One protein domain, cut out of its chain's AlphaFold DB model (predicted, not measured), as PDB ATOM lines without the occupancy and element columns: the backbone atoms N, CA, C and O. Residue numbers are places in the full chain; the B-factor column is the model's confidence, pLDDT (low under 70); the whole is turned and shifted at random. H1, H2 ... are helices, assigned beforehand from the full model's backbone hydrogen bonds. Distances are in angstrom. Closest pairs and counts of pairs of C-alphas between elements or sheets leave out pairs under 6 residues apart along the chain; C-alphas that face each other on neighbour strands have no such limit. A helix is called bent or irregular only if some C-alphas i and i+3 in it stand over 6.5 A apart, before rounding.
ATOM      1  N   TYR A 218     -10.470  -4.209 -95.497       84.31
ATOM      2  CA  TYR A 218     -11.382  -4.184 -96.641       84.31
ATOM      3  C   TYR A 218     -12.547  -3.236 -96.335       84.31
ATOM      4  O   TYR A 218     -13.302  -3.457 -95.389       84.31
ATOM      5  N   ASP A 219     -12.690  -2.194 -97.150       87.69
ATOM      6  CA  ASP A 219     -13.748  -1.191 -97.050       87.69
ATOM      7  C   ASP A 219     -14.374  -0.976 -98.428       87.69
ATOM      8  O   ASP A 219     -13.726  -0.494 -99.359       87.69
ATOM      9  N   PHE A 220     -15.652  -1.321 -98.560       89.12
ATOM     10  CA  PHE A 220     -16.344  -1.278 -99.844       89.12
ATOM     11  C   PHE A 220     -16.233   0.088-100.544       89.12
ATOM     12  O   PHE A 220     -15.998   0.137-101.751       89.12
ATOM     13  N   ARG A 221     -16.351   1.204 -99.812       91.12
ATOM     14  CA  ARG A 221     -16.327   2.556-100.396       91.12
ATOM     15  C   ARG A 221     -14.925   2.931-100.866       91.12
ATOM     16  O   ARG A 221     -14.783   3.486-101.959       91.12
ATOM     17  N   LYS A 222     -13.892   2.591-100.087       93.50
ATOM     18  CA  LYS A 222     -12.483   2.830-100.454       93.50
ATOM     19  C   LYS A 222     -12.089   2.027-101.687       93.50
ATOM     20  O   LYS A 222     -11.549   2.594-102.636       93.50
ATOM     21  N   TYR A 223     -12.413   0.734-101.730       94.50
ATOM     22  CA  TYR A 223     -12.120  -0.087-102.908       94.50
ATOM     23  C   TYR A 223     -12.959   0.325-104.121       94.50
ATOM     24  O   TYR A 223     -12.467   0.230-105.244       94.50
ATOM     25  N   GLN A 224     -14.166   0.874-103.930       95.06
ATOM     26  CA  GLN A 224     -14.957   1.418-105.035       95.06
ATOM     27  C   GLN A 224     -14.252   2.613-105.689       95.06
ATOM     28  O   GLN A 224     -14.250   2.722-106.916       95.06
ATOM     29  N   ILE A 225     -13.581   3.457-104.896       96.12
ATOM     30  CA  ILE A 225     -12.730   4.535-105.417       96.12
ATOM     31  C   ILE A 225     -11.565   3.953-106.221       96.12
ATOM     32  O   ILE A 225     -11.341   4.376-107.356       96.12
ATOM     33  N   LEU A 226     -10.855   2.954-105.678       96.31
ATOM     34  CA  LEU A 226      -9.755   2.289-106.393       96.31
ATOM     35  C   LEU A 226     -10.236   1.685-107.726       96.31
ATOM     36  O   LEU A 226      -9.599   1.867-108.767       96.31
ATOM     37  N   LEU A 227     -11.396   1.024-107.725       95.75
ATOM     38  CA  LEU A 227     -12.010   0.461-108.924       95.75
ATOM     39  C   LEU A 227     -12.383   1.550-109.939       95.75
ATOM     40  O   LEU A 227     -12.098   1.418-111.126       95.75
ATOM     41  N   ASN A 228     -12.973   2.658-109.499       95.62
ATOM     42  CA  ASN A 228     -13.335   3.754-110.396       95.62
ATOM     43  C   ASN A 228     -12.096   4.425-111.018       95.62
ATOM     44  O   ASN A 228     -12.095   4.716-112.217       95.62
ATOM     45  N   ILE A 229     -11.011   4.596-110.254       95.38
ATOM     46  CA  ILE A 229      -9.733   5.121-110.767       95.38
ATOM     47  C   ILE A 229      -9.101   4.153-111.779       95.38
ATOM     48  O   ILE A 229      -8.651   4.579-112.846       95.38
ATOM     49  N   THR A 230      -9.105   2.847-111.496       94.50
ATOM     50  CA  THR A 230      -8.576   1.832-112.431       94.50
ATOM     51  C   THR A 230      -9.414   1.713-113.703       94.50
ATOM     52  O   THR A 230      -8.854   1.680-114.799       94.50
ATOM     53  N   ARG A 231     -10.749   1.761-113.612       94.25
ATOM     54  CA  ARG A 231     -11.663   1.784-114.773       94.25
ATOM     55  C   ARG A 231     -11.426   2.976-115.696       94.25
ATOM     56  O   ARG A 231     -11.516   2.833-116.914       94.25
ATOM     57  N   ARG A 232     -11.072   4.137-115.134       92.19
ATOM     58  CA  ARG A 232     -10.684   5.344-115.889       92.19
ATOM     59  C   ARG A 232      -9.327   5.226-116.581       92.19
ATOM     60  O   ARG A 232      -8.967   6.115-117.345       92.19
ATOM     61  N   LYS A 233      -8.584   4.145-116.336       90.94
ATOM     62  CA  LYS A 233      -7.252   3.892-116.889       90.94
ATOM     63  C   LYS A 233      -6.253   5.016-116.600       90.94
ATOM     64  O   LYS A 233      -5.414   5.330-117.443       90.94
ATOM     65  N   ASN A 234      -6.307   5.617-115.406       88.25
ATOM     66  CA  ASN A 234      -5.338   6.643-115.010       88.25
ATOM     67  C   ASN A 234      -3.983   6.005-114.640       88.25
ATOM     68  O   ASN A 234      -3.656   5.814-113.468       88.25
ATOM     69  N   ILE A 235      -3.211   5.644-115.672       90.06
ATOM     70  CA  ILE A 235      -1.901   4.984-115.560       90.06
ATOM     71  C   ILE A 235      -0.959   5.822-114.690       90.06
ATOM     72  O   ILE A 235      -0.322   5.282-113.795       90.06
ATOM     73  N   HIS A 236      -0.914   7.140-114.905       91.50
ATOM     74  CA  HIS A 236      -0.015   8.041-114.183       91.50
ATOM     75  C   HIS A 236      -0.238   8.006-112.662       91.50
ATOM     76  O   HIS A 236       0.718   7.814-111.907       91.50
ATOM     77  N   ALA A 237      -1.491   8.143-112.209       91.81
ATOM     78  CA  ALA A 237      -1.818   8.129-110.784       91.81
ATOM     79  C   ALA A 237      -1.432   6.793-110.126       91.81
ATOM     80  O   ALA A 237      -0.779   6.784-109.083       91.81
ATOM     81  N   ILE A 238      -1.782   5.668-110.757       92.94
ATOM     82  CA  ILE A 238      -1.505   4.329-110.217       92.94
ATOM     83  C   ILE A 238       0.000   4.032-110.231       92.94
ATOM     84  O   ILE A 238       0.527   3.524-109.245       92.94
ATOM     85  N   SER A 239       0.715   4.392-111.300       90.94
ATOM     86  CA  SER A 239       2.167   4.196-111.399       90.94
ATOM     87  C   SER A 239       2.935   4.928-110.301       90.94
ATOM     88  O   SER A 239       3.918   4.386-109.799       90.94
ATOM     89  N   LYS A 240       2.482   6.119-109.884       93.75
ATOM     90  CA  LYS A 240       3.117   6.884-108.798       93.75
ATOM     91  C   LYS A 240       3.039   6.176-107.442       93.75
ATOM     92  O   LYS A 240       3.942   6.331-106.627       93.75
ATOM     93  N   PHE A 241       1.986   5.392-107.211       93.31
ATOM     94  CA  PHE A 241       1.758   4.653-105.965       93.31
ATOM     95  C   PHE A 241       1.791   3.135-106.165       93.31
ATOM     96  O   PHE A 241       1.163   2.412-105.397       93.31
ATOM     97  N   LYS A 242       2.504   2.642-107.189       90.38
ATOM     98  CA  LYS A 242       2.424   1.247-107.651       90.38
ATOM     99  C   LYS A 242       2.559   0.225-106.517       90.38
ATOM    100  O   LYS A 242       1.716  -0.659-106.412       90.38
ATOM    101  N   ASP A 243       3.562   0.375-105.657       89.88
ATOM    102  CA  ASP A 243       3.840  -0.599-104.592       89.88
ATOM    103  C   ASP A 243       2.788  -0.550-103.470       89.88
ATOM    104  O   ASP A 243       2.289  -1.586-103.037       89.88
ATOM    105  N   ILE A 244       2.368   0.651-103.057       92.25
ATOM    106  CA  ILE A 244       1.312   0.837-102.042       92.25
ATOM    107  C   ILE A 244      -0.037   0.342-102.576       92.25
ATOM    108  O   ILE A 244      -0.824  -0.261-101.849       92.25
ATOM    109  N   PHE A 245      -0.304   0.565-103.862       93.44
ATOM    110  CA  PHE A 245      -1.512   0.108-104.534       93.44
ATOM    111  C   PHE A 245      -1.569  -1.422-104.625       93.44
ATOM    112  O   PHE A 245      -2.609  -2.014-104.341       93.44
ATOM    113  N   ILE A 246      -0.445  -2.072-104.950       92.06
ATOM    114  CA  ILE A 246      -0.319  -3.536-104.892       92.06
ATOM    115  C   ILE A 246      -0.568  -4.032-103.464       92.06
ATOM    116  O   ILE A 246      -1.366  -4.948-103.279       92.06
ATOM    117  N   HIS A 247       0.028  -3.395-102.453       90.50
ATOM    118  CA  HIS A 247      -0.196  -3.765-101.055       90.50
ATOM    119  C   HIS A 247      -1.669  -3.614-100.638       90.50
ATOM    120  O   HIS A 247      -2.202  -4.472 -99.938       90.50
ATOM    121  N   ALA A 248      -2.367  -2.571-101.102       92.81
ATOM    122  CA  ALA A 248      -3.804  -2.426-100.873       92.81
ATOM    123  C   ALA A 248      -4.596  -3.583-101.506       92.81
ATOM    124  O   ALA A 248      -5.426  -4.189-100.841       92.81
ATOM    125  N   ILE A 249      -4.296  -3.969-102.751       93.50
ATOM    126  CA  ILE A 249      -4.927  -5.136-103.397       93.50
ATOM    127  C   ILE A 249      -4.678  -6.421-102.599       93.50
ATOM    128  O   ILE A 249      -5.610  -7.196-102.387       93.50
ATOM    129  N   GLN A 250      -3.449  -6.633-102.122       91.00
ATOM    130  CA  GLN A 250      -3.091  -7.767-101.263       91.00
ATOM    131  C   GLN A 250      -3.867  -7.756 -99.947       91.00
ATOM    132  O   GLN A 250      -4.371  -8.791 -99.517       91.00
ATOM    133  N   PHE A 251      -4.055  -6.589 -99.339       89.19
ATOM    134  CA  PHE A 251      -4.843  -6.469 -98.119       89.19
ATOM    135  C   PHE A 251      -6.325  -6.800 -98.344       89.19
ATOM    136  O   PHE A 251      -6.923  -7.512 -97.540       89.19
ATOM    137  N   GLY A 252      -6.905  -6.328 -99.451       89.88
ATOM    138  CA  GLY A 252      -8.299  -6.593 -99.819       89.88
ATOM    139  C   GLY A 252      -8.568  -8.023-100.296       89.88
ATOM    140  O   GLY A 252      -9.711  -8.466-100.261       89.88
ATOM    141  N   ALA A 253      -7.533  -8.751-100.723       90.31
ATOM    142  CA  ALA A 253      -7.638 -10.141-101.168       90.31
ATOM    143  C   ALA A 253      -7.853 -11.144-100.023       90.31
ATOM    144  O   ALA A 253      -8.333 -12.255-100.271       90.31
ATOM    145  N   LYS A 254      -7.521 -10.768 -98.783       89.19
ATOM    146  CA  LYS A 254      -7.708 -11.618 -97.600       89.19
ATOM    147  C   LYS A 254      -9.187 -11.857 -97.324       89.19
ATOM    148  O   LYS A 254      -9.989 -10.920 -97.361       89.19
ATOM    149  N   ILE A 255      -9.546 -13.098 -97.006       87.69
ATOM    150  CA  ILE A 255     -10.904 -13.438 -96.587       87.69
ATOM    151  C   ILE A 255     -11.302 -12.630 -95.339       87.69
ATOM    152  O   ILE A 255     -10.593 -12.585 -94.332       87.69
ATOM    153  N   SER A 256     -12.445 -11.950 -95.410       86.81
ATOM    154  CA  SER A 256     -12.958 -11.172 -94.275       86.81
ATOM    155  C   SER A 256     -13.689 -12.068 -93.271       86.81
ATOM    156  O   SER A 256     -14.223 -13.106 -93.652       86.81
ATOM    157  N   ILE A 257     -13.797 -11.643 -92.005       87.50
ATOM    158  CA  ILE A 257     -14.576 -12.367 -90.977       87.50
ATOM    159  C   ILE A 257     -16.027 -12.572 -91.439       87.50
ATOM    160  O   ILE A 257     -16.558 -13.671 -91.341       87.50
ATOM    161  N   LYS A 258     -16.634 -11.548 -92.052       87.31
ATOM    162  CA  LYS A 258     -17.990 -11.640 -92.618       87.31
ATOM    163  C   LYS A 258     -18.093 -12.673 -93.743       87.31
ATOM    164  O   LYS A 258     -19.106 -13.348 -93.863       87.31
ATOM    165  N   GLU A 259     -17.061 -12.791 -94.580       89.81
ATOM    166  CA  GLU A 259     -17.021 -13.819 -95.627       89.81
ATOM    167  C   GLU A 259     -16.854 -15.219 -95.016       89.81
ATOM    168  O   GLU A 259     -17.512 -16.156 -95.458       89.81
ATOM    169  N   GLN A 260     -16.029 -15.368 -93.975       90.00
ATOM    170  CA  GLN A 260     -15.880 -16.631 -93.240       90.00
ATOM    171  C   GLN A 260     -17.196 -17.071 -92.581       90.00
ATOM    172  O   GLN A 260     -17.557 -18.248 -92.663       90.00
ATOM    173  N   GLU A 261     -17.923 -16.137 -91.964       89.38
ATOM    174  CA  GLU A 261     -19.250 -16.368 -91.382       89.38
ATOM    175  C   GLU A 261     -20.245 -16.837 -92.450       89.38
ATOM    176  O   GLU A 261     -20.911 -17.852 -92.253       89.38
ATOM    177  N   GLU A 262     -20.286 -16.178 -93.612       88.94
ATOM    178  CA  GLU A 262     -21.168 -16.555 -94.724       88.94
ATOM    179  C   GLU A 262     -20.817 -17.938 -95.293       88.94
ATOM    180  O   GLU A 262     -21.692 -18.779 -95.500       88.94
ATOM    181  N   ILE A 263     -19.525 -18.225 -95.488       90.31
ATOM    182  CA  ILE A 263     -19.052 -19.539 -95.944       90.31
ATOM    183  C   ILE A 263     -19.440 -20.640 -94.947       90.31
ATOM    184  O   ILE A 263     -19.760 -21.756 -95.362       90.31
ATOM    185  N   THR A 264     -19.425 -20.349 -93.646       86.69
ATOM    186  CA  THR A 264     -19.679 -21.343 -92.592       86.69
ATOM    187  C   THR A 264     -21.173 -21.550 -92.346       86.69
ATOM    188  O   THR A 264     -21.637 -22.690 -92.312       86.69
ATOM    189  N   HIS A 265     -21.936 -20.466 -92.203       86.00
ATOM    190  CA  HIS A 265     -23.346 -20.501 -91.808       86.00
ATOM    191  C   HIS A 265     -24.314 -20.504 -92.994       86.00
ATOM    192  O   HIS A 265     -25.407 -21.055 -92.875       86.00
ATOM    193  N   ASN A 266     -23.914 -19.955 -94.145       88.00
ATOM    194  CA  ASN A 266     -24.748 -19.824 -95.342       88.00
ATOM    195  C   ASN A 266     -24.047 -20.353 -96.611       88.00
ATOM    196  O   ASN A 266     -24.095 -19.779 -97.703       88.00
ATOM    197  N   THR A 267     -23.373 -21.499 -96.466       88.12
ATOM    198  CA  THR A 267     -22.496 -22.073 -97.497       88.12
ATOM    199  C   THR A 267     -23.181 -22.255 -98.860       88.12
ATOM    200  O   THR A 267     -22.537 -22.105 -99.902       88.12
ATOM    201  N   LEU A 268     -24.476 -22.602 -98.877       87.31
ATOM    202  CA  LEU A 268     -25.224 -22.848-100.115       87.31
ATOM    203  C   LEU A 268     -25.442 -21.555-100.907       87.31
ATOM    204  O   LEU A 268     -25.179 -21.527-102.111       87.31
ATOM    205  N   GLU A 269     -25.904 -20.489-100.250       88.56
ATOM    206  CA  GLU A 269     -26.131 -19.196-100.904       88.56
ATOM    207  C   GLU A 269     -24.814 -18.559-101.339       88.56
ATOM    208  O   GLU A 269     -24.718 -18.098-102.480       88.56
ATOM    209  N   TYR A 270     -23.772 -18.653-100.504       90.94
ATOM    210  CA  TYR A 270     -22.418 -18.258-100.888       90.94
ATOM    211  C   TYR A 270     -21.973 -18.976-102.171       90.94
ATOM    212  O   TYR A 270     -21.601 -18.334-103.156       90.94
ATOM    213  N   THR A 271     -22.082 -20.309-102.209       90.44
ATOM    214  CA  THR A 271     -21.679 -21.109-103.380       90.44
ATOM    215  C   THR A 271     -22.485 -20.730-104.625       90.44
ATOM    216  O   THR A 271     -21.909 -20.543-105.699       90.44
ATOM    217  N   ARG A 272     -23.807 -20.550-104.492       89.62
ATOM    218  CA  ARG A 272     -24.688 -20.097-105.582       89.62
ATOM    219  C   ARG A 272     -24.281 -18.736-106.128       89.62
ATOM    220  O   ARG A 272     -24.275 -18.563-107.346       89.62
ATOM    221  N   SER A 273     -23.965 -17.787-105.252       90.31
ATOM    222  CA  SER A 273     -23.547 -16.441-105.642       90.31
ATOM    223  C   SER A 273     -22.250 -16.509-106.455       90.31
ATOM    224  O   SER A 273     -22.219 -16.089-107.614       90.31
ATOM    225  N   ILE A 274     -21.231 -17.196-105.931       91.69
ATOM    226  CA  ILE A 274     -19.933 -17.345-106.602       91.69
ATOM    227  C   ILE A 274     -20.053 -18.070-107.950       91.69
ATOM    228  O   ILE A 274     -19.503 -17.593-108.943       91.69
ATOM    229  N   LEU A 275     -20.783 -19.190-108.029       88.94
ATOM    230  CA  LEU A 275     -20.957 -19.936-109.286       88.94
ATOM    231  C   LEU A 275     -21.780 -19.164-110.334       88.94
ATOM    232  O   LEU A 275     -21.649 -19.428-111.529       88.94
ATOM    233  N   LYS A 276     -22.576 -18.169-109.916       88.00
ATOM    234  CA  LYS A 276     -23.247 -17.192-110.797       88.00
ATOM    235  C   LYS A 276     -22.377 -15.969-111.122       88.00
ATOM    236  O   LYS A 276     -22.879 -15.013-111.711       88.00
ATOM    237  N   ASN A 277     -21.086 -15.998-110.784       85.06
ATOM    238  CA  ASN A 277     -20.133 -14.889-110.915       85.06
ATOM    239  C   ASN A 277     -20.525 -13.633-110.114       85.06
ATOM    240  O   ASN A 277     -20.199 -12.516-110.510       85.06
ATOM    241  N   GLN A 278     -21.220 -13.806-108.992       87.75
ATOM    242  CA  GLN A 278     -21.535 -12.744-108.040       87.75
ATOM    243  C   GLN A 278     -20.652 -12.943-106.803       87.75
ATOM    244  O   GLN A 278     -20.916 -13.799-105.969       87.75
ATOM    245  N   ASP A 279     -19.555 -12.193-106.707       86.94
ATOM    246  CA  ASP A 279     -18.675 -12.214-105.533       86.94
ATOM    247  C   ASP A 279     -18.848 -10.912-104.747       86.94
ATOM    248  O   ASP A 279     -18.235  -9.889-105.049       86.94
ATOM    249  N   ASN A 280     -19.727 -10.963-103.744       83.50
ATOM    250  CA  ASN A 280     -20.112  -9.802-102.939       83.50
ATOM    251  C   ASN A 280     -18.998  -9.299-102.009       83.50
ATOM    252  O   ASN A 280     -19.073  -8.166-101.534       83.50
ATOM    253  N   TYR A 281     -17.984 -10.122-101.731       84.44
ATOM    254  CA  TYR A 281     -16.951  -9.801-100.748       84.44
ATOM    255  C   TYR A 281     -15.680  -9.323-101.427       84.44
ATOM    256  O   TYR A 281     -15.240  -8.207-101.173       84.44
ATOM    257  N   ARG A 282     -15.114 -10.133-102.326       88.44
ATOM    258  CA  ARG A 282     -13.825  -9.840-102.961       88.44
ATOM    259  C   ARG A 282     -13.939  -9.603-104.467       88.44
ATOM    260  O   ARG A 282     -12.943  -9.279-105.107       88.44
ATOM    261  N   GLY A 283     -15.136  -9.670-105.056       90.25
ATOM    262  CA  GLY A 283     -15.341  -9.453-106.496       90.25
ATOM    263  C   GLY A 283     -14.760  -8.135-107.013       90.25
ATOM    264  O   GLY A 283     -14.155  -8.103-108.084       90.25
ATOM    265  N   MET A 284     -14.824  -7.073-106.206       92.25
ATOM    266  CA  MET A 284     -14.232  -5.773-106.537       92.25
ATOM    267  C   MET A 284     -12.705  -5.832-106.703       92.25
ATOM    268  O   MET A 284     -12.154  -5.169-107.579       92.25
ATOM    269  N   ILE A 285     -12.019  -6.661-105.910       93.88
ATOM    270  CA  ILE A 285     -10.571  -6.889-106.017       93.88
ATOM    271  C   ILE A 285     -10.244  -7.594-107.329       93.88
ATOM    272  O   ILE A 285      -9.342  -7.168-108.049       93.88
ATOM    273  N   SER A 286     -11.016  -8.627-107.676       92.31
ATOM    274  CA  SER A 286     -10.884  -9.328-108.957       92.31
ATOM    275  C   SER A 286     -11.052  -8.377-110.148       92.31
ATOM    276  O   SER A 286     -10.263  -8.408-111.096       92.31
ATOM    277  N   GLU A 287     -12.021  -7.460-110.089       94.06
ATOM    278  CA  GLU A 287     -12.198  -6.433-111.119       94.06
ATOM    279  C   GLU A 287     -11.015  -5.457-111.198       94.06
ATOM    280  O   GLU A 287     -10.524  -5.180-112.296       94.06
ATOM    281  N   ILE A 288     -10.518  -4.971-110.054       94.81
ATOM    282  CA  ILE A 288      -9.333  -4.100-109.987       94.81
ATOM    283  C   ILE A 288      -8.121  -4.792-110.626       94.81
ATOM    284  O   ILE A 288      -7.442  -4.190-111.464       94.81
ATOM    285  N   ILE A 289      -7.865  -6.058-110.279       93.75
ATOM    286  CA  ILE A 289      -6.759  -6.861-110.826       93.75
ATOM    287  C   ILE A 289      -6.890  -6.991-112.345       93.75
ATOM    288  O   ILE A 289      -5.917  -6.764-113.067       93.75
ATOM    289  N   ASN A 290      -8.089  -7.301-112.840       92.00
ATOM    290  CA  ASN A 290      -8.335  -7.439-114.274       92.00
ATOM    291  C   ASN A 290      -8.085  -6.128-115.031       92.00
ATOM    292  O   ASN A 290      -7.418  -6.136-116.068       92.00
ATOM    293  N   HIS A 291      -8.536  -4.988-114.500       93.50
ATOM    294  CA  HIS A 291      -8.235  -3.682-115.092       93.50
ATOM    295  C   HIS A 291      -6.735  -3.368-115.076       93.50
ATOM    296  O   HIS A 291      -6.196  -2.923-116.091       93.50
ATOM    297  N   CYS A 292      -6.042  -3.648-113.971       92.25
ATOM    298  CA  CYS A 292      -4.602  -3.409-113.861       92.25
ATOM    299  C   CYS A 292      -3.796  -4.279-114.826       92.25
ATOM    300  O   CYS A 292      -2.894  -3.770-115.488       92.25
ATOM    301  N   ARG A 293      -4.156  -5.557-114.982       91.44
ATOM    302  CA  ARG A 293      -3.528  -6.451-115.962       91.44
ATOM    303  C   ARG A 293      -3.658  -5.907-117.384       91.44
ATOM    304  O   ARG A 293      -2.677  -5.887-118.117       91.44
ATOM    305  N   ILE A 294      -4.842  -5.419-117.762       90.81
ATOM    306  CA  ILE A 294      -5.072  -4.816-119.087       90.81
ATOM    307  C   ILE A 294      -4.216  -3.553-119.283       90.81
ATOM    308  O   ILE A 294      -3.758  -3.291-120.391       90.81
ATOM    309  N   MET A 295      -4.014  -2.756-118.231       90.69
ATOM    310  CA  MET A 295      -3.281  -1.487-118.307       90.69
ATOM    311  C   MET A 295      -1.758  -1.643-118.295       90.69
ATOM    312  O   MET A 295      -1.071  -0.926-119.016       90.69
ATOM    313  N   PHE A 296      -1.235  -2.531-117.450       89.62
ATOM    314  CA  PHE A 296       0.199  -2.633-117.157       89.62
ATOM    315  C   PHE A 296       0.850  -3.915-117.688       89.62
ATOM    316  O   PHE A 296       2.070  -4.050-117.603       89.62
ATOM    317  N   GLY A 297       0.064  -4.849-118.230       88.81
ATOM    318  CA  GLY A 297       0.554  -6.120-118.753       88.81
ATOM    319  C   GLY A 297       1.062  -7.082-117.674       88.81
ATOM    320  O   GLY A 297       0.847  -6.896-116.472       88.81
ATOM    321  N   ASP A 298       1.751  -8.130-118.121       86.44
ATOM    322  CA  ASP A 298       2.140  -9.258-117.267       86.44
ATOM    323  C   ASP A 298       3.256  -8.913-116.262       86.44
ATOM    324  O   ASP A 298       3.317  -9.516-115.194       86.44
ATOM    325  N   GLU A 299       4.079  -7.883-116.511       85.75
ATOM    326  CA  GLU A 299       5.104  -7.433-115.548       85.75
ATOM    327  C   GLU A 299       4.475  -6.984-114.215       85.75
ATOM    328  O   GLU A 299       5.023  -7.199-113.131       85.75
ATOM    329  N   TRP A 300       3.296  -6.359-114.275       87.94
ATOM    330  CA  TRP A 300       2.559  -5.968-113.077       87.94
ATOM    331  C   TRP A 300       2.007  -7.183-112.331       87.94
ATOM    332  O   TRP A 300       2.064  -7.210-111.104       87.94
ATOM    333  N   VAL A 301       1.552  -8.204-113.061       88.31
ATOM    334  CA  VAL A 301       1.097  -9.474-112.480       88.31
ATOM    335  C   VAL A 301       2.243 -10.163-111.743       88.31
ATOM    336  O   VAL A 301       2.064 -10.576-110.601       88.31
ATOM    337  N   SER A 302       3.443 -10.203-112.333       87.31
ATOM    338  CA  SER A 302       4.626 -10.741-111.654       87.31
ATOM    339  C   SER A 302       4.917 -10.001-110.346       87.31
ATOM    340  O   SER A 302       5.213 -10.635-109.343       87.31
ATOM    341  N   LYS A 303       4.778  -8.668-110.315       88.00
ATOM    342  CA  LYS A 303       4.958  -7.889-109.077       88.00
ATOM    343  C   LYS A 303       3.855  -8.127-108.049       88.00
ATOM    344  O   LYS A 303       4.171  -8.214-106.869       88.00
ATOM    345  N   LEU A 304       2.598  -8.262-108.477       89.56
ATOM    346  CA  LEU A 304       1.483  -8.601-107.587       89.56
ATOM    347  C   LEU A 304       1.726  -9.941-106.877       89.56
ATOM    348  O   LEU A 304       1.420 -10.060-105.692       89.56
ATOM    349  N   LEU A 305       2.294 -10.913-107.597       87.94
ATOM    350  CA  LEU A 305       2.577 -12.267-107.117       87.94
ATOM    351  C   LEU A 305       3.923 -12.404-106.370       87.94
ATOM    352  O   LEU A 305       4.203 -13.472-105.828       87.94
ATOM    353  N   ASN A 306       4.760 -11.360-106.317       81.19
ATOM    354  CA  ASN A 306       6.110 -11.452-105.750       81.19
ATOM    355  C   ASN A 306       6.158 -11.201-104.227       81.19
ATOM    356  O   ASN A 306       5.828 -10.120-103.753       81.19
ATOM    357  N   SER A 307       6.705 -12.196-103.511       61.97
ATOM    358  CA  SER A 307       7.188 -12.242-102.111       61.97
ATOM    359  C   SER A 307       6.230 -11.834-100.977       61.97
ATOM    360  O   SER A 307       5.716 -10.725-100.931       61.97
ATOM    361  N   GLY A 308       6.090 -12.722 -99.984       74.69
ATOM    362  CA  GLY A 308       5.414 -12.445 -98.706       74.69
ATOM    363  C   GLY A 308       3.913 -12.743 -98.668       74.69
ATOM    364  O   GLY A 308       3.275 -12.487 -97.650       74.69
ATOM    365  N   LEU A 309       3.349 -13.291 -99.749       86.25
ATOM    366  CA  LEU A 309       1.954 -13.723 -99.792       86.25
ATOM    367  C   LEU A 309       1.770 -15.061 -99.075       86.25
ATOM    368  O   LEU A 309       2.569 -15.984 -99.243       86.25
ATOM    369  N   ASP A 310       0.689 -15.173 -98.312       88.56
ATOM    370  CA  ASP A 310       0.218 -16.464 -97.831       88.56
ATOM    371  C   ASP A 310      -0.409 -17.282 -98.973       88.56
ATOM    372  O   ASP A 310      -0.707 -16.782-100.064       88.56
ATOM    373  N   LYS A 311      -0.590 -18.583 -98.722       88.88
ATOM    374  CA  LYS A 311      -1.145 -19.516 -99.712       88.88
ATOM    375  C   LYS A 311      -2.535 -19.094-100.190       88.88
ATOM    376  O   LYS A 311      -2.855 -19.272-101.361       88.88
ATOM    377  N   GLU A 312      -3.342 -18.528 -99.295       90.81
ATOM    378  CA  GLU A 312      -4.697 -18.083 -99.606       90.81
ATOM    379  C   GLU A 312      -4.687 -17.002-100.690       90.81
ATOM    380  O   GLU A 312      -5.355 -17.146-101.718       90.81
ATOM    381  N   MET A 313      -3.888 -15.952-100.485       90.94
ATOM    382  CA  MET A 313      -3.764 -14.837-101.420       90.94
ATOM    383  C   MET A 313      -3.205 -15.287-102.765       90.94
ATOM    384  O   MET A 313      -3.704 -14.847-103.801       90.94
ATOM    385  N   ILE A 314      -2.213 -16.187-102.770       92.31
ATOM    386  CA  ILE A 314      -1.655 -16.735-104.013       92.31
ATOM    387  C   ILE A 314      -2.771 -17.390-104.833       92.31
ATOM    388  O   ILE A 314      -3.022 -16.975-105.965       92.31
ATOM    389  N   ILE A 315      -3.494 -18.357-104.260       93.44
ATOM    390  CA  ILE A 315      -4.557 -19.077-104.981       93.44
ATOM    391  C   ILE A 315      -5.667 -18.110-105.410       93.44
ATOM    392  O   ILE A 315      -6.148 -18.183-106.543       93.44
ATOM    393  N   TYR A 316      -6.042 -17.161-104.548       93.50
ATOM    394  CA  TYR A 316      -7.046 -16.151-104.874       93.50
ATOM    395  C   TYR A 316      -6.630 -15.263-106.059       93.50
ATOM    396  O   TYR A 316      -7.449 -14.974-106.937       93.50
ATOM    397  N   PHE A 317      -5.363 -14.858-106.150       94.25
ATOM    398  CA  PHE A 317      -4.876 -14.090-107.294       94.25
ATOM    399  C   PHE A 317      -4.869 -14.903-108.583       94.25
ATOM    400  O   PHE A 317      -5.314 -14.394-109.613       94.25
ATOM    401  N   TYR A 318      -4.456 -16.171-108.538       93.88
ATOM    402  CA  TYR A 318      -4.553 -17.061-109.699       93.88
ATOM    403  C   TYR A 318      -6.008 -17.277-110.144       93.88
ATOM    404  O   TYR A 318      -6.291 -17.233-111.344       93.88
ATOM    405  N   LEU A 319      -6.946 -17.392-109.196       93.12
ATOM    406  CA  LEU A 319      -8.391 -17.390-109.452       93.12
ATOM    407  C   LEU A 319      -8.851 -16.107-110.159       93.12
ATOM    408  O   LEU A 319      -9.570 -16.184-111.156       93.12
ATOM    409  N   CYS A 320      -8.432 -14.931-109.687       92.12
ATOM    410  CA  CYS A 320      -8.804 -13.652-110.305       92.12
ATOM    411  C   CYS A 320      -8.258 -13.517-111.730       92.12
ATOM    412  O   CYS A 320      -8.963 -13.060-112.631       92.12
ATOM    413  N   LEU A 321      -7.009 -13.936-111.934       90.88
ATOM    414  CA  LEU A 321      -6.301 -13.840-113.209       90.88
ATOM    415  C   LEU A 321      -6.732 -14.916-114.216       90.88
ATOM    416  O   LEU A 321      -6.458 -14.763-115.412       90.88
ATOM    417  N   LYS A 322      -7.378 -15.992-113.741       89.94
ATOM    418  CA  LYS A 322      -7.736 -17.195-114.514       89.94
ATOM    419  C   LYS A 322      -6.542 -17.763-115.289       89.94
ATOM    420  O   LYS A 322      -6.680 -18.215-116.425       89.94
ATOM    421  N   ILE A 323      -5.353 -17.684-114.691       89.69
ATOM    422  CA  ILE A 323      -4.118 -18.226-115.261       89.69
ATOM    423  C   ILE A 323      -3.998 -19.674-114.819       89.69
ATOM    424  O   ILE A 323      -4.182 -19.981-113.647       89.69
ATOM    425  N   ARG A 324      -3.666 -20.551-115.764       92.62
ATOM    426  CA  ARG A 324      -3.343 -21.941-115.476       92.62
ATOM    427  C   ARG A 324      -1.862 -22.051-115.121       92.62
ATOM    428  O   ARG A 324      -1.021 -21.853-115.993       92.62
ATOM    429  N   ASP A 325      -1.574 -22.392-113.872       92.38
ATOM    430  CA  ASP A 325      -0.228 -22.715-113.387       92.38
ATOM    431  C   ASP A 325      -0.223 -24.100-112.730       92.38
ATOM    432  O   ASP A 325      -1.056 -24.379-111.866       92.38
ATOM    433  N   GLU A 326       0.686 -24.972-113.172       93.00
ATOM    434  CA  GLU A 326       0.726 -26.374-112.737       93.00
ATOM    435  C   GLU A 326       1.181 -26.519-111.273       93.00
ATOM    436  O   GLU A 326       0.658 -27.385-110.579       93.00
ATOM    437  N   ASN A 327       2.042 -25.630-110.754       92.44
ATOM    438  CA  ASN A 327       2.434 -25.666-109.338       92.44
ATOM    439  C   ASN A 327       1.257 -25.270-108.438       92.44
ATOM    440  O   ASN A 327       1.040 -25.863-107.384       92.44
ATOM    441  N   VAL A 328       0.469 -24.273-108.856       92.94
ATOM    442  CA  VAL A 328      -0.731 -23.850-108.116       92.94
ATOM    443  C   VAL A 328      -1.817 -24.921-108.184       92.94
ATOM    444  O   VAL A 328      -2.509 -25.141-107.193       92.94
ATOM    445  N   ILE A 329      -1.970 -25.602-109.325       93.12
ATOM    446  CA  ILE A 329      -2.879 -26.750-109.452       93.12
ATOM    447  C   ILE A 329      -2.453 -27.875-108.505       93.12
ATOM    448  O   ILE A 329      -3.294 -28.376-107.759       93.12
ATOM    449  N   GLU A 330      -1.172 -28.246-108.506       90.44
ATOM    450  CA  GLU A 330      -0.634 -29.286-107.625       90.44
ATOM    451  C   GLU A 330      -0.843 -28.928-106.149       90.44
ATOM    452  O   GLU A 330      -1.345 -29.751-105.386       90.44
ATOM    453  N   GLU A 331      -0.575 -27.680-105.760       91.31
ATOM    454  CA  GLU A 331      -0.802 -27.203-104.393       91.31
ATOM    455  C   GLU A 331      -2.295 -27.188-104.023       91.31
ATOM    456  O   GLU A 331      -2.660 -27.596-102.924       91.31
ATOM    457  N   CYS A 332      -3.189 -26.779-104.932       91.88
ATOM    458  CA  CYS A 332      -4.637 -26.841-104.702       91.88
ATOM    459  C   CYS A 332      -5.112 -28.284-104.509       91.88
ATOM    460  O   CYS A 332      -5.877 -28.566-103.586       91.88
ATOM    461  N   ASN A 333      -4.642 -29.204-105.352       87.31
ATOM    462  CA  ASN A 333      -4.939 -30.627-105.227       87.31
ATOM    463  C   ASN A 333      -4.410 -31.179-103.903       87.31
ATOM    464  O   ASN A 333      -5.133 -31.881-103.201       87.31
ATOM    465  N   LYS A 334      -3.190 -30.798-103.516       87.62
ATOM    466  CA  LYS A 334      -2.599 -31.147-102.227       87.62
ATOM    467  C   LYS A 334      -3.430 -30.619-101.059       87.62
ATOM    468  O   LYS A 334      -3.738 -31.398-100.176       87.62
ATOM    469  N   ILE A 335      -3.889 -29.366-101.071       87.88
ATOM    470  CA  ILE A 335      -4.771 -28.804-100.025       87.88
ATOM    471  C   ILE A 335      -6.090 -29.581 -99.920       87.88
ATOM    472  O   ILE A 335      -6.579 -29.852 -98.820       87.88
ATOM    473  N   ILE A 336      -6.674 -29.946-101.063       84.06
ATOM    474  CA  ILE A 336      -7.913 -30.729-101.123       84.06
ATOM    475  C   ILE A 336      -7.685 -32.159-100.595       84.06
ATOM    476  O   ILE A 336      -8.584 -32.726 -99.972       84.06
ATOM    477  N   ILE A 337      -6.491 -32.726-100.810       78.50
ATOM    478  CA  ILE A 337      -6.111 -34.080-100.385       78.50
ATOM    479  C   ILE A 337      -5.615 -34.128 -98.929       78.50
ATOM    480  O   ILE A 337      -5.987 -35.024 -98.196       78.50
ATOM    481  N   GLU A 338      -4.818 -33.183 -98.444       71.88
ATOM    482  CA  GLU A 338      -4.255 -33.208 -97.082       71.88
ATOM    483  C   GLU A 338      -5.314 -32.933 -96.007       71.88
ATOM    484  O   GLU A 338      -5.263 -33.496 -94.913       71.88
TER     485      GLU A 338
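AT A GLANCE: This is residues 218 to 338 of the 748 residues of an uncharacterized protein of Nosema bombycis (strain CQ1 / CVCC 102059) (UniProt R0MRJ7). H1, H3 and H6 form a small three-helix bundle, their centres making a triangle, with the short helix H2 across one end. Toward the other end H8 crosses H3 and H6 and carries H9 on its far side, while H4 and H5 make a bent arm from which residues 264 to 269 stick out. The printed part has 121 residues with nine named helices, H1 to H9 in order along the chain, and no named strand; the class is all helix. It is compact, with a radius of gyration of the C-alphas of 14.9 A, and spans 43 by 32 by 24 A.

IN THESE COORDINATES: H1, residues 220 to 231, begins with C-alpha 220 at (-16.344, -1.278, -99.844) and is 15.9 A long from first to last C-alpha. H2 holds residues 235 to 240, and H3 holds residues 242 to 253, 16.5 A. H4, residues 257 to 265, and H5, residues 267 to 275, come next. H6, residues 283 to 296, is the longest at 20.0 A and begins with C-alpha 283 at (-15.341, -9.453, -106.496). H7 holds residues 298 to 304, and H8 holds residues 311 to 321, 15.5 A. H9, residues 326 to 338, is 17.8 A long and ends with C-alpha 338 at (-4.255, -33.208, -97.082).

HOW THE PARTS SIT: H6 is the hub, touching four helices. H1 and H6 touch at a shallow tilt of 25 degrees, the same way, with the closest C-alphas, those of Leu 227 and Ile 288, 5.4 A apart. H3 touches H6 with residues 249 to 253 alone, at a shallow tilt of 27 degrees, opposite ways; the closest C-alphas are Ile 249 and Ile 285, 6.5 A. H1 and H3 are near each other. H2 is close to but not clearly touching H1, H3 and H6; its closest C-alpha pair with H3 is Ile 238 and Phe 245, 7.1 A. H6 and H7 only just touch, with 3 pairs of C-alphas within 8 A, and only at the corner; the closest are Arg 293 and Val 301, 6.5 A. H8 touches H6 at a steep tilt of 65 degrees, with the C-alphas of Ser 286 and Cys 320 closest at 5.0 A. H8 and H3 touch about perpendicular, at 75 degrees, with the C-alphas of Ala 253 and Met 313 closest at 6.1 A. H8 and H9 only just touch, with 3 pairs within 8 A; the C-alphas of Ile 315 and Val 328 are closest at 6.9 A. H4 and H5 are close but not clearly touching, with the C-alphas of Ile 263 and Tyr 270 closest at 6.1 A. In H1 to H9 every O i to N i+4 pair is within hydrogen-bond range.

THE WHOLE: The C-alphas farthest apart, those of His 236 and Glu 338, are 44.9 A apart. The printed part has no cut and no long link. Mean pLDDT of the printed part is 89.8; Ser 307 is under 70.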